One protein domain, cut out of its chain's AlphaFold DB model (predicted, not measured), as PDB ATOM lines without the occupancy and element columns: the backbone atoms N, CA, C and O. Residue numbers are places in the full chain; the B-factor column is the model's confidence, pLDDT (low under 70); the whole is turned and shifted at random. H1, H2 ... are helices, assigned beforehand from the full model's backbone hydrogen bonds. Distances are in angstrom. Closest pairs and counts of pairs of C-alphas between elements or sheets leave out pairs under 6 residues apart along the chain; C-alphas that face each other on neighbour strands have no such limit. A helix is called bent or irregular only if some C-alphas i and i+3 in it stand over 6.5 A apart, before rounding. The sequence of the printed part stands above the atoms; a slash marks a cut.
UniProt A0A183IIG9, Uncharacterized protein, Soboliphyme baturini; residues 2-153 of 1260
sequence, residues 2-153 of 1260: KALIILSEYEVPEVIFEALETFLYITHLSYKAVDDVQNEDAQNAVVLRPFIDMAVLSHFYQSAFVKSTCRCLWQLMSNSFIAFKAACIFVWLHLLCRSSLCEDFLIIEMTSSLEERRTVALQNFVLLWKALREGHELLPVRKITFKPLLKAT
ATOM      1  N   LYS A   2      39.407 133.014 -13.774       44.16
ATOM      2  CA  LYS A   2      39.113 132.506 -12.408       44.16
ATOM      3  C   LYS A   2      39.336 130.990 -12.283       44.16
ATOM      4  O   LYS A   2      40.020 130.559 -11.368       44.16
ATOM      5  N   ALA A   3      38.882 130.219 -13.273       44.06
ATOM      6  CA  ALA A   3      39.145 128.782 -13.354       44.06
ATOM      7  C   ALA A   3      40.639 128.409 -13.458       44.06
ATOM      8  O   ALA A   3      41.012 127.369 -12.953       44.06
ATOM      9  N   LEU A   4      41.505 129.245 -14.050       49.72
ATOM     10  CA  LEU A   4      42.956 128.980 -14.125       49.72
ATOM     11  C   LEU A   4      43.653 129.213 -12.776       49.72
ATOM     12  O   LEU A   4      44.584 128.496 -12.438       49.72
ATOM     13  N   ILE A   5      43.177 130.192 -11.999       51.66
ATOM     14  CA  ILE A   5      43.655 130.432 -10.630       51.66
ATOM     15  C   ILE A   5      43.214 129.273  -9.722       51.66
ATOM     16  O   ILE A   5      44.041 128.721  -9.010       51.66
ATOM     17  N   ILE A   6      41.955 128.837  -9.828       49.69
ATOM     18  CA  ILE A   6      41.437 127.679  -9.078       49.69
ATOM     19  C   ILE A   6      42.136 126.377  -9.510       49.69
ATOM     20  O   ILE A   6      42.515 125.580  -8.665       49.69
ATOM     21  N   LEU A   7      42.376 126.160 -10.809       47.66
ATOM     22  CA  LEU A   7      43.113 124.985 -11.289       47.66
ATOM     23  C   LEU A   7      44.578 124.979 -10.833       47.66
ATOM     24  O   LEU A   7      45.129 123.902 -10.663       47.66
ATOM     25  N   SER A   8      45.198 126.136 -10.561       47.19
ATOM     26  CA  SER A   8      46.542 126.174  -9.959       47.19
ATOM     27  C   SER A   8      46.595 125.683  -8.503       47.19
ATOM     28  O   SER A   8      47.687 125.512  -7.970       47.19
ATOM     29  N   GLU A   9      45.439 125.425  -7.880       48.62
ATOM     30  CA  GLU A   9      45.307 124.805  -6.552       48.62
ATOM     31  C   GLU A   9      45.025 123.284  -6.627       48.62
ATOM     32  O   GLU A   9      44.956 122.637  -5.584       48.62
ATOM     33  N   TYR A  10      44.873 122.695  -7.826       52.75
ATOM     34  CA  TYR A  10      44.558 121.269  -8.024       52.75
ATOM     35  C   TYR A  10      45.640 120.532  -8.831       52.75
ATOM     36  O   TYR A  10      46.071 120.976  -9.892       52.75
ATOM     37  N   GLU A  11      46.041 119.350  -8.355       53.78
ATOM     38  CA  GLU A  11      47.201 118.570  -8.829       53.78
ATOM     39  C   GLU A  11      46.992 117.821 -10.171       53.78
ATOM     40  O   GLU A  11      47.384 116.664 -10.310       53.78
ATOM     41  N   VAL A  12      46.393 118.453 -11.191       63.62
ATOM     42  CA  VAL A  12      46.250 117.868 -12.544       63.62
ATOM     43  C   VAL A  12      46.955 118.750 -13.588       63.62
ATOM     44  O   VAL A  12      46.319 119.613 -14.202       63.62
ATOM     45  N   PRO A  13      48.270 118.551 -13.825       64.44
ATOM     46  CA  PRO A  13      49.071 119.435 -14.678       64.44
ATOM     47  C   PRO A  13      48.583 119.526 -16.129       64.44
ATOM     48  O   PRO A  13      48.650 120.592 -16.733       64.44
ATOM     49  N   GLU A  14      48.057 118.434 -16.689       67.31
ATOM     50  CA  GLU A  14      47.639 118.352 -18.097       67.31
ATOM     51  C   GLU A  14      46.545 119.373 -18.444       67.31
ATOM     52  O   GLU A  14      46.690 120.137 -19.400       67.31
ATOM     53  N   VAL A  15      45.512 119.475 -17.599       67.38
ATOM     54  CA  VAL A  15      44.396 120.426 -17.762       67.38
ATOM     55  C   VAL A  15      44.866 121.876 -17.590       67.38
ATOM     56  O   VAL A  15      44.381 122.778 -18.276       67.38
ATOM     57  N   ILE A  16      45.840 122.115 -16.702       69.94
ATOM     58  CA  ILE A  16      46.458 123.437 -16.518       69.94
ATOM     59  C   ILE A  16      47.201 123.848 -17.795       69.94
ATOM     60  O   ILE A  16      47.060 124.989 -18.239       69.94
ATOM     61  N   PHE A  17      47.953 122.931 -18.412       73.06
ATOM     62  CA  PHE A  17      48.691 123.212 -19.642       73.06
ATOM     63  C   PHE A  17      47.771 123.518 -20.821       73.06
ATOM     64  O   PHE A  17      47.951 124.561 -21.439       73.06
ATOM     65  N   GLU A  18      46.750 122.702 -21.092       72.94
ATOM     66  CA  GLU A  18      45.806 122.963 -22.194       72.94
ATOM     67  C   GLU A  18      45.077 124.308 -22.030       72.94
ATOM     68  O   GLU A  18      44.906 125.069 -22.990       72.94
ATOM     69  N   ALA A  19      44.693 124.653 -20.795       72.31
ATOM     70  CA  ALA A  19      44.048 125.925 -20.489       72.31
ATOM     71  C   ALA A  19      45.001 127.132 -20.633       72.31
ATOM     72  O   ALA A  19      44.569 128.198 -21.087       72.31
ATOM     73  N   LEU A  20      46.284 126.987 -20.275       75.25
ATOM     74  CA  LEU A  20      47.308 128.019 -20.480       75.25
ATOM     75  C   LEU A  20      47.681 128.168 -21.960       75.25
ATOM     76  O   LEU A  20      47.715 129.294 -22.453       75.25
ATOM     77  N   GLU A  21      47.894 127.068 -22.680       75.81
ATOM     78  CA  GLU A  21      48.186 127.053 -24.119       75.81
ATOM     79  C   GLU A  21      47.067 127.739 -24.913       75.81
ATOM     80  O   GLU A  21      47.325 128.647 -25.704       75.81
ATOM     81  N   THR A  22      45.807 127.394 -24.629       76.75
ATOM     82  CA  THR A  22      44.633 128.026 -25.256       76.75
ATOM     83  C   THR A  22      44.586 129.532 -24.975       76.75
ATOM     84  O   THR A  22      44.315 130.336 -25.869       76.75
ATOM     85  N   PHE A  23      44.884 129.950 -23.740       77.81
ATOM     86  CA  PHE A  23      44.897 131.364 -23.363       77.81
ATOM     87  C   PHE A  23      46.028 132.157 -24.044       77.81
ATOM     88  O   PHE A  23      45.796 133.261 -24.551       77.81
ATOM     89  N   LEU A  24      47.240 131.598 -24.102       76.62
ATOM     90  CA  LEU A  24      48.387 132.204 -24.784       76.62
ATOM     91  C   LEU A  24      48.154 132.277 -26.302       76.62
ATOM     92  O   LEU A  24      48.464 133.300 -26.912       76.62
ATOM     93  N   TYR A  25      47.503 131.275 -26.898       77.75
ATOM     94  CA  TYR A  25      47.102 131.283 -28.307       77.75
ATOM     95  C   TYR A  25      46.131 132.428 -28.644       77.75
ATOM     96  O   TYR A  25      46.385 133.211 -29.561       77.75
ATOM     97  N   ILE A  26      45.053 132.590 -27.866       75.88
ATOM     98  CA  ILE A  26      44.078 133.687 -28.040       75.88
ATOM     99  C   ILE A  26      44.750 135.056 -27.840       75.88
ATOM    100  O   ILE A  26      44.470 136.016 -28.567       75.88
ATOM    101  N   THR A  27      45.674 135.144 -26.882       74.31
ATOM    102  CA  THR A  27      46.451 136.363 -26.620       74.31
ATOM    103  C   THR A  27      47.379 136.696 -27.789       74.31
ATOM    104  O   THR A  27      47.428 137.849 -28.219       74.31
ATOM    105  N   HIS A  28      48.053 135.701 -28.373       74.56
ATOM    106  CA  HIS A  28      48.868 135.889 -29.572       74.56
ATOM    107  C   HIS A  28      48.037 136.376 -30.768       74.56
ATOM    108  O   HIS A  28      48.416 137.350 -31.417       74.56
ATOM    109  N   LEU A  29      46.884 135.749 -31.038       74.06
ATOM    110  CA  LEU A  29      45.981 136.183 -32.111       74.06
ATOM    111  C   LEU A  29      45.500 137.628 -31.914       74.06
ATOM    112  O   LEU A  29      45.375 138.363 -32.890       74.06
ATOM    113  N   SER A  30      45.289 138.049 -30.664       74.19
ATOM    114  CA  SER A  30      44.917 139.430 -30.327       74.19
ATOM    115  C   SER A  30      46.057 140.425 -30.580       74.19
ATOM    116  O   SER A  30      45.804 141.498 -31.117       74.19
ATOM    117  N   TYR A  31      47.310 140.067 -30.275       71.38
ATOM    118  CA  TYR A  31      48.472 140.893 -30.632       71.38
ATOM    119  C   TYR A  31      48.671 140.990 -32.145       71.38
ATOM    120  O   TYR A  31      48.819 142.088 -32.674       71.38
ATOM    121  N   LYS A  32      48.606 139.859 -32.855       68.31
ATOM    122  CA  LYS A  32      48.766 139.825 -34.312       68.31
ATOM    123  C   LYS A  32      47.705 140.674 -35.023       68.31
ATOM    124  O   LYS A  32      48.042 141.417 -35.933       68.31
ATOM    125  N   ALA A  33      46.453 140.621 -34.566       66.38
ATOM    126  CA  ALA A  33      45.369 141.468 -35.064       66.38
ATOM    127  C   ALA A  33      45.645 142.980 -34.923       66.38
ATOM    128  O   ALA A  33      45.125 143.767 -35.704       66.38
ATOM    129  N   VAL A  34      46.455 143.395 -33.944       64.81
ATOM    130  CA  VAL A  34      46.852 144.799 -33.739       64.81
ATOM    131  C   VAL A  34      48.067 145.156 -34.597       64.81
ATOM    132  O   VAL A  34      48.080 146.213 -35.223       64.81
ATOM    133  N   ASP A  35      49.060 144.269 -34.679       60.94
ATOM    134  CA  ASP A  35      50.256 144.486 -35.501       60.94
ATOM    135  C   ASP A  35      49.904 144.485 -37.015       60.94
ATOM    136  O   ASP A  35      50.450 145.285 -37.776       60.94
ATOM    137  N   ASP A  36      48.928 143.675 -37.454       58.88
ATOM    138  CA  ASP A  36      48.376 143.687 -38.824       58.88
ATOM    139  C   ASP A  36      47.560 144.977 -39.126       58.88
ATOM    140  O   ASP A  36      47.366 145.314 -40.291       58.88
ATOM    141  N   VAL A  37      47.114 145.731 -38.106       57.94
ATOM    142  CA  VAL A  37      46.413 147.033 -38.253       57.94
ATOM    143  C   VAL A  37      47.381 148.223 -38.320       57.94
ATOM    144  O   VAL A  37      47.033 149.254 -38.888       57.94
ATOM    145  N   GLN A  38      48.595 148.104 -37.770       54.19
ATOM    146  CA  GLN A  38      49.597 149.185 -37.791       54.19
ATOM    147  C   GLN A  38      50.498 149.194 -39.040       54.19
ATOM    148  O   GLN A  38      51.248 150.147 -39.238       54.19
ATOM    149  N   ASN A  39      50.432 148.166 -39.892       50.72
ATOM    150  CA  ASN A  39      51.169 148.106 -41.156       50.72
ATOM    151  C   ASN A  39      50.250 148.513 -42.328       50.72
ATOM    152  O   ASN A  39      49.532 147.681 -42.876       50.72
ATOM    153  N   GLU A  40      50.276 149.793 -42.719       47.03
ATOM    154  CA  GLU A  40      49.292 150.426 -43.626       47.03
ATOM    155  C   GLU A  40      49.268 149.918 -45.094       47.03
ATOM    156  O   GLU A  40      48.388 150.304 -45.861       47.03
ATOM    157  N   ASP A  41      50.176 149.027 -45.507       45.50
ATOM    158  CA  ASP A  41      50.373 148.637 -46.920       45.50
ATOM    159  C   ASP A  41      49.349 147.622 -47.489       45.50
ATOM    160  O   ASP A  41      49.457 147.204 -48.647       45.50
ATOM    161  N   ALA A  42      48.341 147.194 -46.721       44.94
ATOM    162  CA  ALA A  42      47.433 146.109 -47.113       44.94
ATOM    163  C   ALA A  42      45.969 146.553 -47.324       44.94
ATOM    164  O   ALA A  42      45.067 146.118 -46.608       44.94
ATOM    165  N   GLN A  43      45.700 147.318 -48.392       44.53
ATOM    166  CA  GLN A  43      44.345 147.764 -48.792       44.53
ATOM    167  C   GLN A  43      43.304 146.643 -49.045       44.53
ATOM    168  O   GLN A  43      42.139 146.949 -49.278       44.53
ATOM    169  N   ASN A  44      43.689 145.361 -48.987       47.31
ATOM    170  CA  ASN A  44      42.801 144.195 -49.120       47.31
ATOM    171  C   ASN A  44      42.969 143.152 -47.986       47.31
ATOM    172  O   ASN A  44      42.590 141.992 -48.155       47.31
ATOM    173  N   ALA A  45      43.551 143.511 -46.834       50.59
ATOM    174  CA  ALA A  45      43.621 142.601 -45.688       50.59
ATOM    175  C   ALA A  45      42.282 142.529 -44.932       50.59
ATOM    176  O   ALA A  45      41.709 143.547 -44.547       50.59
ATOM    177  N   VAL A  46      41.806 141.310 -44.655       53.59
ATOM    178  CA  VAL A  46      40.672 141.086 -43.746       53.59
ATOM    179  C   VAL A  46      41.132 141.383 -42.319       53.59
ATOM    180  O   VAL A  46      41.775 140.549 -41.681       53.59
ATOM    181  N   VAL A  47      40.809 142.578 -41.823       52.19
ATOM    182  CA  VAL A  47      41.145 143.006 -40.459       52.19
ATOM    183  C   VAL A  47      40.349 142.183 -39.447       52.19
ATOM    184  O   VAL A  47      39.149 142.383 -39.253       52.19
ATOM    185  N   LEU A  48      41.028 141.251 -38.780       58.09
ATOM    186  CA  LEU A  48      40.476 140.542 -37.631       58.09
ATOM    187  C   LEU A  48      40.444 141.492 -36.431       58.09
ATOM    188  O   LEU A  48      41.451 142.104 -36.089       58.09
ATOM    189  N   ARG A  49      39.296 141.606 -35.758       62.22
ATOM    190  CA  ARG A  49      39.202 142.340 -34.488       62.22
ATOM    191  C   ARG A  49      39.939 141.539 -33.398       62.22
ATOM    192  O   ARG A  49      39.712 140.330 -33.322       62.22
ATOM    193  N   PRO A  50      40.784 142.156 -32.548       66.19
ATOM    194  CA  PRO A  50      41.458 141.431 -31.473       66.19
ATOM    195  C   PRO A  50      40.435 140.810 -30.511       66.19
ATOM    196  O   PRO A  50      39.457 141.456 -30.131       66.19
ATOM    197  N   PHE A  51      40.660 139.550 -30.121       68.31
ATOM    198  CA  PHE A  51      39.754 138.797 -29.241       68.31
ATOM    199  C   PHE A  51      39.757 139.321 -27.796       68.31
ATOM    200  O   PHE A  51      38.788 139.120 -27.066       68.31
ATOM    201  N   ILE A  52      40.840 139.986 -27.385       74.62
ATOM    202  CA  ILE A  52      40.997 140.628 -26.079       74.62
ATOM    203  C   ILE A  52      41.447 142.076 -26.308       74.62
ATOM    204  O   ILE A  52      42.348 142.330 -27.105       74.62
ATOM    205  N   ASP A  53      40.831 143.021 -25.598       74.56
ATOM    206  CA  ASP A  53      41.209 144.436 -25.642       74.56
ATOM    207  C   ASP A  53      42.631 144.655 -25.083       74.56
ATOM    208  O   ASP A  53      43.018 144.101 -24.050       74.56
ATOM    209  N   MET A  54      43.411 145.499 -25.757       68.12
ATOM    210  CA  MET A  54      44.800 145.808 -25.420       68.12
ATOM    211  C   MET A  54      44.943 146.512 -24.066       68.12
ATOM    212  O   MET A  54      45.943 146.294 -23.381       68.12
ATOM    213  N   ALA A  55      43.944 147.297 -23.646       67.69
ATOM    214  CA  ALA A  55      43.910 147.891 -22.306       67.69
ATOM    215  C   ALA A  55      43.700 146.833 -21.204       67.69
ATOM    216  O   ALA A  55      44.248 146.941 -20.106       67.69
ATOM    217  N   VAL A  56      42.948 145.770 -21.508       69.50
ATOM    218  CA  VAL A  56      42.746 144.634 -20.598       69.50
ATOM    219  C   VAL A  56      43.999 143.755 -20.558       69.50
ATOM    220  O   VAL A  56      44.402 143.327 -19.478       69.50
ATOM    221  N   LEU A  57      44.664 143.538 -21.700       69.81
ATOM    222  CA  LEU A  57      45.945 142.822 -21.762       69.81
ATOM    223  C   LEU A  57      47.063 143.553 -21.004       69.81
ATOM    224  O   LEU A  57      47.788 142.913 -20.246       69.81
ATOM    225  N   SER A  58      47.207 144.874 -21.149       65.38
ATOM    226  CA  SER A  58      48.256 145.627 -20.443       65.38
ATOM    227  C   SER A  58      48.061 145.599 -18.923       65.38
ATOM    228  O   SER A  58      49.004 145.277 -18.197       65.38
ATOM    229  N   HIS A  59      46.832 145.812 -18.441       67.00
ATOM    230  CA  HIS A  59      46.483 145.668 -17.024       67.00
ATOM    231  C   HIS A  59      46.676 144.223 -16.524       67.00
ATOM    232  O   HIS A  59      47.096 143.992 -15.390       67.00
ATOM    233  N   PHE A  60      46.397 143.220 -17.360       68.44
ATOM    234  CA  PHE A  60      46.610 141.813 -17.023       68.44
ATOM    235  C   PHE A  60      48.097 141.467 -16.859       68.44
ATOM    236  O   PHE A  60      48.461 140.838 -15.863       68.44
ATOM    237  N   TYR A  61      48.968 141.932 -17.759       65.44
ATOM    238  CA  TYR A  61      50.416 141.731 -17.638       65.44
ATOM    239  C   TYR A  61      51.049 142.506 -16.473       65.44
ATOM    240  O   TYR A  61      52.100 142.102 -15.989       65.44
ATOM    241  N   GLN A  62      50.405 143.570 -15.984       64.50
ATOM    242  CA  GLN A  62      50.787 144.273 -14.752       64.50
ATOM    243  C   GLN A  62      50.248 143.600 -13.471       64.50
ATOM    244  O   GLN A  62      50.656 143.957 -12.367       64.50
ATOM    245  N   SER A  63      49.337 142.630 -13.591       63.88
ATOM    246  CA  SER A  63      48.712 141.962 -12.446       63.88
ATOM    247  C   SER A  63      49.581 140.849 -11.846       63.88
ATOM    248  O   SER A  63      50.463 140.283 -12.495       63.88
ATOM    249  N   ALA A  64      49.264 140.445 -10.611       66.88
ATOM    250  CA  ALA A  64      49.937 139.335  -9.928       66.88
ATOM    251  C   ALA A  64      49.827 137.975 -10.658       66.88
ATOM    252  O   ALA A  64      50.576 137.055 -10.328       66.88
ATOM    253  N   PHE A  65      48.947 137.842 -11.661       73.31
ATOM    254  CA  PHE A  65      48.745 136.605 -12.420       73.31
ATOM    255  C   PHE A  65      50.034 136.082 -13.066       73.31
ATOM    256  O   PHE A  65      50.338 134.897 -12.928       73.31
ATOM    257  N   VAL A  66      50.810 136.945 -13.736       73.31
ATOM    258  CA  VAL A  66      52.051 136.533 -14.423       73.31
ATOM    259  C   VAL A  66      53.033 135.941 -13.412       73.31
ATOM    260  O   VAL A  66      53.535 134.841 -13.607       73.31
ATOM    261  N   LYS A  67      53.221 136.613 -12.269       73.94
ATOM    262  CA  LYS A  67      54.117 136.168 -11.192       73.94
ATOM    263  C   LYS A  67      53.675 134.840 -10.562       73.94
ATOM    264  O   LYS A  67      54.526 134.026 -10.210       73.94
ATOM    265  N   SER A  68      52.369 134.606 -10.427       73.62
ATOM    266  CA  SER A  68      51.825 133.334  -9.928       73.62
ATOM    267  C   SER A  68      51.951 132.202 -10.952       73.62
ATOM    268  O   SER A  68      52.341 131.096 -10.593       73.62
ATOM    269  N   THR A  69      51.713 132.492 -12.234       76.75
ATOM    270  CA  THR A  69      51.852 131.521 -13.333       76.75
ATOM    271  C   THR A  69      53.310 131.108 -13.519       76.75
ATOM    272  O   THR A  69      53.592 129.917 -13.597       76.75
ATOM    273  N   CYS A  70      54.249 132.064 -13.481       81.38
ATOM    274  CA  CYS A  70      55.683 131.774 -13.488       81.38
ATOM    275  C   CYS A  70      56.075 130.837 -12.340       81.38
ATOM    276  O   CYS A  70      56.761 129.857 -12.591       81.38
ATOM    277  N   ARG A  71      55.599 131.075 -11.108       80.94
ATOM    278  CA  ARG A  71      55.874 130.198  -9.952       80.94
ATOM    279  C   ARG A  71      55.312 128.785 -10.115       80.94
ATOM    280  O   ARG A  71      56.020 127.833  -9.812       80.94
ATOM    281  N   CYS A  72      54.076 128.655 -10.598       77.94
ATOM    282  CA  CYS A  72      53.445 127.355 -10.835       77.94
ATOM    283  C   CYS A  72      54.223 126.548 -11.891       77.94
ATOM    284  O   CYS A  72      54.654 125.427 -11.629       77.94
ATOM    285  N   LEU A  73      54.525 127.160 -13.042       80.19
ATOM    286  CA  LEU A  73      55.354 126.543 -14.084       80.19
ATOM    287  C   LEU A  73      56.771 126.210 -13.580       80.19
ATOM    288  O   LEU A  73      57.300 125.152 -13.904       80.19
ATOM    289  N   TRP A  74      57.368 127.070 -12.748       85.56
ATOM    290  CA  TRP A  74      58.695 126.863 -12.156       85.56
ATOM    291  C   TRP A  74      58.752 125.665 -11.204       85.56
ATOM    292  O   TRP A  74      59.720 124.913 -11.229       85.56
ATOM    293  N   GLN A  75      57.704 125.445 -10.406       79.25
ATOM    294  CA  GLN A  75      57.582 124.255  -9.557       79.25
ATOM    295  C   GLN A  75      57.378 122.981 -10.391       79.25
ATOM    296  O   GLN A  75      57.981 121.951 -10.097       79.25
ATOM    297  N   LEU A  76      56.584 123.057 -11.465       76.62
ATOM    298  CA  LEU A  76      56.352 121.934 -12.380       76.62
ATOM    299  C   LEU A  76      57.598 121.560 -13.207       76.62
ATOM    300  O   LEU A  76      57.725 120.402 -13.605       76.62
ATOM    301  N   MET A  77      58.546 122.485 -13.413       80.88
ATOM    302  CA  MET A  77      59.842 122.184 -14.043       80.88
ATOM    303  C   MET A  77      60.741 121.254 -13.218       80.88
ATOM    304  O   MET A  77      61.599 120.590 -13.789       80.88
ATOM    305  N   SER A  78      60.499 121.107 -11.913       73.06
ATOM    306  CA  SER A  78      61.221 120.142 -11.072       73.06
ATOM    307  C   SER A  78      60.720 118.692 -11.215       73.06
ATOM    308  O   SER A  78      61.297 117.788 -10.614       73.06
ATOM    309  N   ASN A  79      59.644 118.439 -11.978       72.12
ATOM    310  CA  ASN A  79      59.061 117.105 -12.169       72.12
ATOM    311  C   ASN A  79      59.485 116.498 -13.519       72.12
ATOM    312  O   ASN A  79      59.081 116.975 -14.582       72.12
ATOM    313  N   SER A  80      60.263 115.413 -13.480       64.75
ATOM    314  CA  SER A  80      60.961 114.824 -14.637       64.75
ATOM    315  C   SER A  80      60.082 114.492 -15.848       64.75
ATOM    316  O   SER A  80      60.545 114.626 -16.978       64.75
ATOM    317  N   PHE A  81      58.826 114.088 -15.646       70.50
ATOM    318  CA  PHE A  81      57.921 113.708 -16.742       70.50
ATOM    319  C   PHE A  81      57.286 114.903 -17.462       70.50
ATOM    320  O   PHE A  81      56.811 114.773 -18.588       70.50
ATOM    321  N   ILE A  82      57.248 116.062 -16.805       76.56
ATOM    322  CA  ILE A  82      56.429 117.218 -17.196       76.56
ATOM    323  C   ILE A  82      57.289 118.463 -17.473       76.56
ATOM    324  O   ILE A  82      56.854 119.378 -18.178       76.56
ATOM    325  N   ALA A  83      58.532 118.474 -16.981       78.75
ATOM    326  CA  ALA A  83      59.416 119.632 -16.968       78.75
ATOM    327  C   ALA A  83      59.556 120.341 -18.319       78.75
ATOM    328  O   ALA A  83      59.451 121.562 -18.391       78.75
ATOM    329  N   PHE A  84      59.730 119.583 -19.404       81.06
ATOM    330  CA  PHE A  84      59.903 120.158 -20.736       81.06
ATOM    331  C   PHE A  84      58.638 120.869 -21.249       81.06
ATOM    332  O   PHE A  84      58.729 121.978 -21.773       81.06
ATOM    333  N   LYS A  85      57.440 120.306 -21.019       77.00
ATOM    334  CA  LYS A  85      56.176 120.955 -21.410       77.00
ATOM    335  C   LYS A  85      55.937 122.239 -20.602       77.00
ATOM    336  O   LYS A  85      55.559 123.263 -21.172       77.00
ATOM    337  N   ALA A  86      56.241 122.217 -19.301       80.50
ATOM    338  CA  ALA A  86      56.201 123.411 -18.455       80.50
ATOM    339  C   ALA A  86      57.188 124.499 -18.936       80.50
ATOM    340  O   ALA A  86      56.820 125.675 -18.995       80.50
ATOM    341  N   ALA A  87      58.398 124.108 -19.354       82.94
ATOM    342  CA  ALA A  87      59.406 125.007 -19.917       82.94
ATOM    343  C   ALA A  87      58.949 125.661 -21.237       82.94
ATOM    344  O   ALA A  87      59.051 126.881 -21.377       82.94
ATOM    345  N   CYS A  88      58.365 124.902 -22.174       80.94
ATOM    346  CA  CYS A  88      57.821 125.453 -23.426       80.94
ATOM    347  C   CYS A  88      56.729 126.511 -23.181       80.94
ATOM    348  O   CYS A  88      56.729 127.567 -23.818       80.94
ATOM    349  N   ILE A  89      55.823 126.266 -22.230       80.50
ATOM    350  CA  ILE A  89      54.740 127.206 -21.889       80.50
ATOM    351  C   ILE A  89      55.294 128.453 -21.182       80.50
ATOM    352  O   ILE A  89      54.826 129.564 -21.444       80.50
ATOM    353  N   PHE A  90      56.331 128.307 -20.350       83.94
ATOM    354  CA  PHE A  90      57.037 129.440 -19.742       83.94
ATOM    355  C   PHE A  90      57.714 130.322 -20.804       83.94
ATOM    356  O   PHE A  90      57.570 131.547 -20.775       83.94
ATOM    357  N   VAL A  91      58.401 129.717 -21.781       79.19
ATOM    358  CA  VAL A  91      58.995 130.436 -22.922       79.19
ATOM    359  C   VAL A  91      57.917 131.178 -23.718       79.19
ATOM    360  O   VAL A  91      58.091 132.356 -24.035       79.19
ATOM    361  N   TRP A  92      56.767 130.551 -23.979       79.81
ATOM    362  CA  TRP A  92      55.667 131.196 -24.702       79.81
ATOM    363  C   TRP A  92      55.067 132.390 -23.941       79.81
ATOM    364  O   TRP A  92      54.810 133.440 -24.539       79.81
ATOM    365  N   LEU A  93      54.917 132.273 -22.616       80.88
ATOM    366  CA  LEU A  93      54.509 133.375 -21.740       80.88
ATOM    367  C   LEU A  93      55.509 134.544 -21.793       80.88
ATOM    368  O   LEU A  93      55.089 135.695 -21.916       80.88
ATOM    369  N   HIS A  94      56.818 134.270 -21.755       81.44
ATOM    370  CA  HIS A  94      57.862 135.299 -21.866       81.44
ATOM    371  C   HIS A  94      57.840 136.018 -23.221       81.44
ATOM    372  O   HIS A  94      57.904 137.249 -23.248       81.44
ATOM    373  N   LEU A  95      57.704 135.271 -24.323       75.88
ATOM    374  CA  LEU A  95      57.651 135.811 -25.687       75.88
ATOM    375  C   LEU A  95      56.433 136.724 -25.922       75.88
ATOM    376  O   LEU A  95      56.540 137.711 -26.647       75.88
ATOM    377  N   LEU A  96      55.283 136.429 -25.303       73.75
ATOM    378  CA  LEU A  96      54.079 137.270 -25.397       73.75
ATOM    379  C   LEU A  96      54.061 138.425 -24.384       73.75
ATOM    380  O   LEU A  96      53.422 139.452 -24.622       73.75
ATOM    381  N   CYS A  97      54.763 138.293 -23.259       72.94
ATOM    382  CA  CYS A  97      54.818 139.333 -22.245       72.94
ATOM    383  C   CYS A  97      55.780 140.461 -22.657       72.94
ATOM    384  O   CYS A  97      57.000 140.319 -22.583       72.94
ATOM    385  N   ARG A  98      55.240 141.638 -23.003       65.19
ATOM    386  CA  ARG A  98      56.041 142.842 -23.326       65.19
ATOM    387  C   ARG A  98      56.787 143.457 -22.119       65.19
ATOM    388  O   ARG A  98      57.544 144.402 -22.301       65.19
ATOM    389  N   SER A  99      56.604 142.936 -20.899       69.75
ATOM    390  CA  SER A  99      57.321 143.381 -19.688       69.75
ATOM    391  C   SER A  99      58.551 142.511 -19.370       69.75
ATOM    392  O   SER A  99      58.698 141.404 -19.899       69.75
ATOM    393  N   SER A 100      59.420 142.974 -18.466       75.19
ATOM    394  CA  SER A 100      60.564 142.192 -17.967       75.19
ATOM    395  C   SER A 100      60.211 141.175 -16.874       75.19
ATOM    396  O   SER A 100      61.086 140.420 -16.466       75.19
ATOM    397  N   LEU A 101      58.948 141.089 -16.432       78.25
ATOM    398  CA  LEU A 101      58.548 140.343 -15.225       78.25
ATOM    399  C   LEU A 101      58.929 138.852 -15.229       78.25
ATOM    400  O   LEU A 101      59.143 138.284 -14.160       78.25
ATOM    401  N   CYS A 102      59.012 138.220 -16.405       81.31
ATOM    402  CA  CYS A 102      59.467 136.831 -16.521       81.31
ATOM    403  C   CYS A 102      60.973 136.709 -16.238       81.31
ATOM    404  O   CYS A 102      61.374 135.863 -15.447       81.31
ATOM    405  N   GLU A 103      61.799 137.592 -16.807       82.12
ATOM    406  CA  GLU A 103      63.239 137.645 -16.522       82.12
ATOM    407  C   GLU A 103      63.521 138.101 -15.089       82.12
ATOM    408  O   GLU A 103      64.371 137.521 -14.425       82.12
ATOM    409  N   ASP A 104      62.778 139.084 -14.576       83.44
ATOM    410  CA  ASP A 104      62.939 139.566 -13.199       83.44
ATOM    411  C   ASP A 104      62.644 138.452 -12.175       83.44
ATOM    412  O   ASP A 104      63.291 138.382 -11.134       83.44
ATOM    413  N   PHE A 105      61.712 137.540 -12.485       85.69
ATOM    414  CA  PHE A 105      61.492 136.319 -11.707       85.69
ATOM    415  C   PHE A 105      62.677 135.341 -11.804       85.69
ATOM    416  O   PHE A 105      63.152 134.880 -10.767       85.69
ATOM    417  N   LEU A 106      63.193 135.070 -13.012       86.50
ATOM    418  CA  LEU A 106      64.357 134.189 -13.206       86.50
ATOM    419  C   LEU A 106      65.595 134.684 -12.447       86.50
ATOM    420  O   LEU A 106      66.280 133.886 -11.811       86.50
ATOM    421  N   ILE A 107      65.867 135.992 -12.475       86.75
ATOM    422  CA  ILE A 107      66.995 136.597 -11.752       86.75
ATOM    423  C   ILE A 107      66.860 136.340 -10.253       86.75
ATOM    424  O   ILE A 107      67.813 135.875  -9.648       86.75
ATOM    425  N   ILE A 108      65.685 136.581  -9.655       86.12
ATOM    426  CA  ILE A 108      65.474 136.402  -8.207       86.12
ATOM    427  C   ILE A 108      65.785 134.965  -7.754       86.12
ATOM    428  O   ILE A 108      66.369 134.778  -6.684       86.12
ATOM    429  N   GLU A 109      65.423 133.959  -8.553       85.50
ATOM    430  CA  GLU A 109      65.707 132.554  -8.237       85.50
ATOM    431  C   GLU A 109      67.189 132.196  -8.488       85.50
ATOM    432  O   GLU A 109      67.826 131.580  -7.633       85.50
ATOM    433  N   MET A 110      67.785 132.637  -9.603       83.88
ATOM    434  CA  MET A 110      69.190 132.340  -9.942       83.88
ATOM    435  C   MET A 110      70.217 133.143  -9.126       83.88
ATOM    436  O   MET A 110      71.331 132.671  -8.913       83.88
ATOM    437  N   THR A 111      69.868 134.327  -8.622       85.56
ATOM    438  CA  THR A 111      70.707 135.123  -7.706       85.56
ATOM    439  C   THR A 111      70.281 134.965  -6.244       85.56
ATOM    440  O   THR A 111      70.663 135.776  -5.399       85.56
ATOM    441  N   SER A 112      69.476 133.944  -5.922       85.81
ATOM    442  CA  SER A 112      69.085 133.633  -4.545       85.81
ATOM    443  C   SER A 112      70.320 133.417  -3.670       85.81
ATOM    444  O   SER A 112      71.298 132.821  -4.119       85.81
ATOM    445  N   SER A 113      70.289 133.855  -2.408       82.31
ATOM    446  CA  SER A 113      71.395 133.634  -1.465       82.31
ATOM    447  C   SER A 113      71.592 132.149  -1.129       82.31
ATOM    448  O   SER A 113      72.722 131.717  -0.900       82.31
ATOM    449  N   LEU A 114      70.517 131.356  -1.171       84.50
ATOM    450  CA  LEU A 114      70.520 129.919  -0.894       84.50
ATOM    451  C   LEU A 114      71.075 129.124  -2.085       84.50
ATOM    452  O   LEU A 114      70.492 129.124  -3.168       84.50
ATOM    453  N   GLU A 115      72.177 128.406  -1.866       81.44
ATOM    454  CA  GLU A 115      72.885 127.646  -2.909       81.44
ATOM    455  C   GLU A 115      72.049 126.509  -3.517       81.44
ATOM    456  O   GLU A 115      72.063 126.315  -4.729       81.44
ATOM    457  N   GLU A 116      71.247 125.815  -2.710       81.06
ATOM    458  CA  GLU A 116      70.323 124.772  -3.177       81.06
ATOM    459  C   GLU A 116      69.264 125.335  -4.144       81.06
ATOM    460  O   GLU A 116      69.024 124.779  -5.213       81.06
ATOM    461  N   ARG A 117      68.681 126.502  -3.832       82.81
ATOM    462  CA  ARG A 117      67.718 127.161  -4.734       82.81
ATOM    463  C   ARG A 117      68.390 127.656  -6.007       82.81
ATOM    464  O   ARG A 117      67.856 127.456  -7.093       82.81
ATOM    465  N   ARG A 118      69.576 128.255  -5.872       85.19
ATOM    466  CA  ARG A 118      70.387 128.749  -6.988       85.19
ATOM    467  C   ARG A 118      70.778 127.621  -7.946       85.19
ATOM    468  O   ARG A 118      70.601 127.769  -9.148       85.19
ATOM    469  N   THR A 119      71.240 126.479  -7.446       83.25
ATOM    470  CA  THR A 119      71.634 125.333  -8.290       83.25
ATOM    471  C   THR A 119      70.455 124.721  -9.049       83.25
ATOM    472  O   THR A 119      70.573 124.513 -10.256       83.25
ATOM    473  N   VAL A 120      69.298 124.532  -8.401       84.94
ATOM    474  CA  VAL A 120      68.055 124.114  -9.084       84.94
ATOM    475  C   VAL A 120      67.604 125.160 -10.111       84.94
ATOM    476  O   VAL A 120      67.198 124.807 -11.215       84.94
ATOM    477  N   ALA A 121      67.728 126.455  -9.804       87.12
ATOM    478  CA  ALA A 121      67.375 127.526 -10.732       87.12
ATOM    479  C   ALA A 121      68.250 127.539 -11.998       87.12
ATOM    480  O   ALA A 121      67.722 127.691 -13.099       87.12
ATOM    481  N   LEU A 122      69.563 127.317 -11.857       87.12
ATOM    482  CA  LEU A 122      70.485 127.181 -12.991       87.12
ATOM    483  C   LEU A 122      70.150 125.937 -13.838       87.12
ATOM    484  O   LEU A 122      70.152 126.022 -15.062       87.12
ATOM    485  N   GLN A 123      69.799 124.802 -13.216       86.94
ATOM    486  CA  GLN A 123      69.357 123.590 -13.928       86.94
ATOM    487  C   GLN A 123      68.051 123.817 -14.708       86.94
ATOM    488  O   GLN A 123      67.973 123.483 -15.892       86.94
ATOM    489  N   ASN A 124      67.056 124.452 -14.082       88.00
ATOM    490  CA  ASN A 124      65.802 124.831 -14.737       88.00
ATOM    491  C   ASN A 124      66.042 125.799 -15.908       88.00
ATOM    492  O   ASN A 124      65.360 125.701 -16.928       88.00
ATOM    493  N   PHE A 125      67.036 126.693 -15.815       89.44
ATOM    494  CA  PHE A 125      67.415 127.551 -16.939       89.44
ATOM    495  C   PHE A 125      67.974 126.755 -18.129       89.44
ATOM    496  O   PHE A 125      67.615 127.063 -19.263       89.44
ATOM    497  N   VAL A 126      68.789 125.711 -17.916       87.31
ATOM    498  CA  VAL A 126      69.255 124.841 -19.022       87.31
ATOM    499  C   VAL A 126      68.061 124.222 -19.759       87.31
ATOM    500  O   VAL A 126      68.019 124.202 -20.990       87.31
ATOM    501  N   LEU A 127      67.045 123.795 -19.006       84.94
ATOM    502  CA  LEU A 127      65.795 123.249 -19.538       84.94
ATOM    503  C   LEU A 127      64.975 124.299 -20.311       84.94
ATOM    504  O   LEU A 127      64.452 123.995 -21.384       84.94
ATOM    505  N   LEU A 128      64.919 125.544 -19.823       86.50
ATOM    506  CA  LEU A 128      64.320 126.677 -20.541       86.50
ATOM    507  C   LEU A 128      65.083 127.038 -21.821       86.50
ATOM    508  O   LEU A 128      64.449 127.352 -22.825       86.50
ATOM    509  N   TRP A 129      66.418 126.978 -21.817       85.19
ATOM    510  CA  TRP A 129      67.228 127.224 -23.013       85.19
ATOM    511  C   TRP A 129      66.977 126.150 -24.076       85.19
ATOM    512  O   TRP A 129      66.722 126.470 -25.237       85.19
ATOM    513  N   LYS A 130      66.935 124.877 -23.668       82.44
ATOM    514  CA  LYS A 130      66.556 123.771 -24.553       82.44
ATOM    515  C   LYS A 130      65.137 123.945 -25.112       82.44
ATOM    516  O   LYS A 130      64.929 123.783 -26.312       82.44
ATOM    517  N   ALA A 131      64.176 124.352 -24.281       78.25
ATOM    518  CA  ALA A 131      62.813 124.653 -24.721       78.25
ATOM    519  C   ALA A 131      62.722 125.890 -25.641       78.25
ATOM    520  O   ALA A 131      61.827 125.949 -26.482       78.25
ATOM    521  N   LEU A 132      63.638 126.859 -25.527       76.56
ATOM    522  CA  LEU A 132      63.757 127.993 -26.451       76.56
ATOM    523  C   LEU A 132      64.309 127.552 -27.820       76.56
ATOM    524  O   LEU A 132      63.821 128.024 -28.844       76.56
ATOM    525  N   ARG A 133      65.270 126.615 -27.838       73.50
ATOM    526  CA  ARG A 133      65.834 125.995 -29.052       73.50
ATOM    527  C   ARG A 133      64.795 125.135 -29.788       73.50
ATOM    528  O   ARG A 133      64.504 125.374 -30.956       73.50
ATOM    529  N   GLU A 134      64.215 124.155 -29.099       67.81
ATOM    530  CA  GLU A 134      63.322 123.136 -29.679       67.81
ATOM    531  C   GLU A 134      61.861 123.611 -29.814       67.81
ATOM    532  O   GLU A 134      61.098 123.111 -30.645       67.81
ATOM    533  N   GLY A 135      61.451 124.622 -29.039       56.94
ATOM    534  CA  GLY A 135      60.072 125.114 -28.999       56.94
ATOM    535  C   GLY A 135      59.562 125.708 -30.315       56.94
ATOM    536  O   GLY A 135      58.354 125.808 -30.500       56.94
ATOM    537  N   HIS A 136      60.435 126.062 -31.260       55.09
ATOM    538  CA  HIS A 136      60.026 126.614 -32.557       55.09
ATOM    539  C   HIS A 136      59.215 125.643 -33.437       55.09
ATOM    540  O   HIS A 136      58.459 126.112 -34.292       55.09
ATOM    541  N   GLU A 137      59.335 124.327 -33.231       51.00
ATOM    542  CA  GLU A 137      58.524 123.321 -33.939       51.00
ATOM    543  C   GLU A 137      57.261 122.916 -33.166       51.00
ATOM    544  O   GLU A 137      56.246 122.579 -33.777       51.00
ATOM    545  N   LEU A 138      57.310 122.982 -31.831       50.44
ATOM    546  CA  LEU A 138      56.231 122.566 -30.927       50.44
ATOM    547  C   LEU A 138      55.233 123.690 -30.605       50.44
ATOM    548  O   LEU A 138      54.081 123.416 -30.270       50.44
ATOM    549  N   LEU A 139      55.644 124.957 -30.706       56.09
ATOM    550  CA  LEU A 139      54.758 126.104 -30.518       56.09
ATOM    551  C   LEU A 139      53.887 126.312 -31.771       56.09
ATOM    552  O   LEU A 139      54.415 126.417 -32.880       56.09
ATOM    553  N   PRO A 140      52.557 126.472 -31.632       51.91
ATOM    554  CA  PRO A 140      51.631 126.450 -32.768       51.91
ATOM    555  C   PRO A 140      51.724 127.657 -33.725       51.91
ATOM    556  O   PRO A 140      50.916 127.751 -34.652       51.91
ATOM    557  N   VAL A 141      52.656 128.609 -33.536       52.66
ATOM    558  CA  VAL A 141      52.695 129.851 -34.329       52.66
ATOM    559  C   VAL A 141      54.097 130.310 -34.747       52.66
ATOM    560  O   VAL A 141      54.917 130.738 -33.941       52.66
ATOM    561  N   ARG A 142      54.322 130.353 -36.067       49.69
ATOM    562  CA  ARG A 142      55.602 130.688 -36.730       49.69
ATOM    563  C   ARG A 142      55.910 132.196 -36.884       49.69
ATOM    564  O   ARG A 142      56.748 132.559 -37.707       49.69
ATOM    565  N   LYS A 143      55.201 133.093 -36.186       53.22
ATOM    566  CA  LYS A 143      55.310 134.565 -36.350       53.22
ATOM    567  C   LYS A 143      55.237 135.325 -35.014       53.22
ATOM    568  O   LYS A 143      54.361 136.163 -34.823       53.22
ATOM    569  N   ILE A 144      56.152 135.040 -34.092       54.91
ATOM    570  CA  ILE A 144      56.366 135.859 -32.887       54.91
ATOM    571  C   ILE A 144      57.752 136.507 -32.990       54.91
ATOM    572  O   ILE A 144      58.702 135.870 -33.455       54.91
ATOM    573  N   THR A 145      57.868 137.777 -32.601       56.59
ATOM    574  CA  THR A 145      59.159 138.468 -32.509       56.59
ATOM    575  C   THR A 145      60.015 137.814 -31.427       56.59
ATOM    576  O   THR A 145      59.565 137.589 -30.305       56.59
ATOM    577  N   PHE A 146      61.256 137.469 -31.767       61.47
ATOM    578  CA  PHE A 146      62.160 136.812 -30.827       61.47
ATOM    579  C   PHE A 146      62.546 137.783 -29.704       61.47
ATOM    580  O   PHE A 146      63.099 138.852 -29.966       61.47
ATOM    581  N   LYS A 147      62.256 137.409 -28.453       68.94
ATOM    582  CA  LYS A 147      62.612 138.170 -27.251       68.94
ATOM    583  C   LYS A 147      63.651 137.370 -26.451       68.94
ATOM    584  O   LYS A 147      63.260 136.437 -25.745       68.94
ATOM    585  N   PRO A 148      64.953 137.690 -26.546       67.69
ATOM    586  CA  PRO A 148      65.984 136.963 -25.810       67.69
ATOM    587  C   PRO A 148      65.799 137.120 -24.295       67.69
ATOM    588  O   PRO A 148      65.327 138.154 -23.827       67.69
ATOM    589  N   LEU A 149      66.203 136.107 -23.525       76.12
ATOM    590  CA  LEU A 149      66.217 136.124 -22.055       76.12
ATOM    591  C   LEU A 149      67.450 136.890 -21.535       76.12
ATOM    592  O   LEU A 149      68.314 136.305 -20.881       76.12
ATOM    593  N   LEU A 150      67.577 138.172 -21.896       73.12
ATOM    594  CA  LEU A 150      68.823 138.946 -21.798       73.12
ATOM    595  C   LEU A 150      69.436 138.925 -20.391       73.12
ATOM    596  O   LEU A 150      70.575 138.492 -20.231       73.12
ATOM    597  N   LYS A 151      68.668 139.308 -19.366       78.94
ATOM    598  CA  LYS A 151      69.161 139.402 -17.984       78.94
ATOM    599  C   LYS A 151      69.441 138.032 -17.360       78.94
ATOM    600  O   LYS A 151      70.326 137.895 -16.528       78.94
ATOM    601  N   ALA A 152      68.663 137.018 -17.734       82.69
ATOM    602  CA  ALA A 152      68.820 135.670 -17.195       82.69
ATOM    603  C   ALA A 152      70.034 134.950 -17.817       82.69
ATOM    604  O   ALA A 152      70.776 134.254 -17.129       82.69
ATOM    605  N   THR A 153      70.286 135.198 -19.103       83.38
ATOM    606  CA  THR A 153      71.477 134.714 -19.813       83.38
ATOM    607  C   THR A 153      72.748 135.381 -19.286       83.38
ATOM    608  O   THR A 153      73.753 134.700 -19.120       83.38
TER     609      THR A 153
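Overview. This is residues 2 to 153 of the 1260 residues of an uncharacterized protein of Soboliphyme baturini (UniProt A0A183IIG9). What does one see first? H5 makes the core, with H2 and H4 running alongside it and H7 crossing it; H6 packs on H4 and H7, and the short H8 packs on H6. At one end of the elongated body residues 38 to 44 stick out. What is it made of? The printed part has 152 residues with eight named helices, H1 to H8 in order, and no named strand, so its class is all helix. How large is it? It is compact, with a radius of gyration of the C-alphas of 16.4 A, and spans 57 by 32 by 29 A.

Arrangement. How does it start? H1, residues 2 to 7, and H2, residues 13 to 38, form a helical hairpin at a tilt of 37 degrees, only just steep; residues 16 to 20 of H2 alone touch H1, closest at the C-alphas of Leu 7 and Ile 16, 6.4 A. H3, residues 54 to 61, touches no helix but is near H2. What touches H5, residues 83 to 96? Residues 17 to 28 of H2 alone touch it, the same way at a shallow tilt of 23 degrees, closest C-alphas His 28 and Leu 96, 6.8 A. H4, residues 64 to 76, forms a helical hairpin with it at a shallow tilt of 24 degrees, closest C-alphas Leu 73 and Ala 86, 5.4 A. Residues 127 to 135 alone of H7, residues 115 to 138, touch it about perpendicular, at 74 degrees, closest C-alphas Cys 88 and Ala 131, 5.2 A. What touches H6, residues 101 to 110? H7 forms a helical hairpin with it, closest C-alphas Met 110 and Arg 118, 4.8 A, and H8, residues 150 to 153, touches it, closest C-alphas Ile 107 and Ala 152, 5.8 A. Are the backbones regularly paired? Every O i to N i+4 pair is within hydrogen-bond range in H1, H3, H4, H5 and H6, against 21 of 22 in H2 and 17 of 20 in H7; H8 is too short for one.

Along the chain. Where are the ends? C-alpha 2 is at (39.113, 132.506, -12.408) and C-alpha 153 at (71.477, 134.714, -19.813). Which helices are long? H2 measures 37.7 A and H7 33.0 A from first to last C-alpha; H7 has a kink of 40 degrees near residue 132 and is only just irregular, C-alphas 133 and 136 being 6.8 A apart.

Size, cuts and confidence. Which links are long? H2 to H3 and H7 to H8; the printed part has no cut. Where is confidence low? The mean pLDDT of the printed part is 70.7, and 64 residues are under 70, among them 2 to 16, 32 to 51 and 134 to 148.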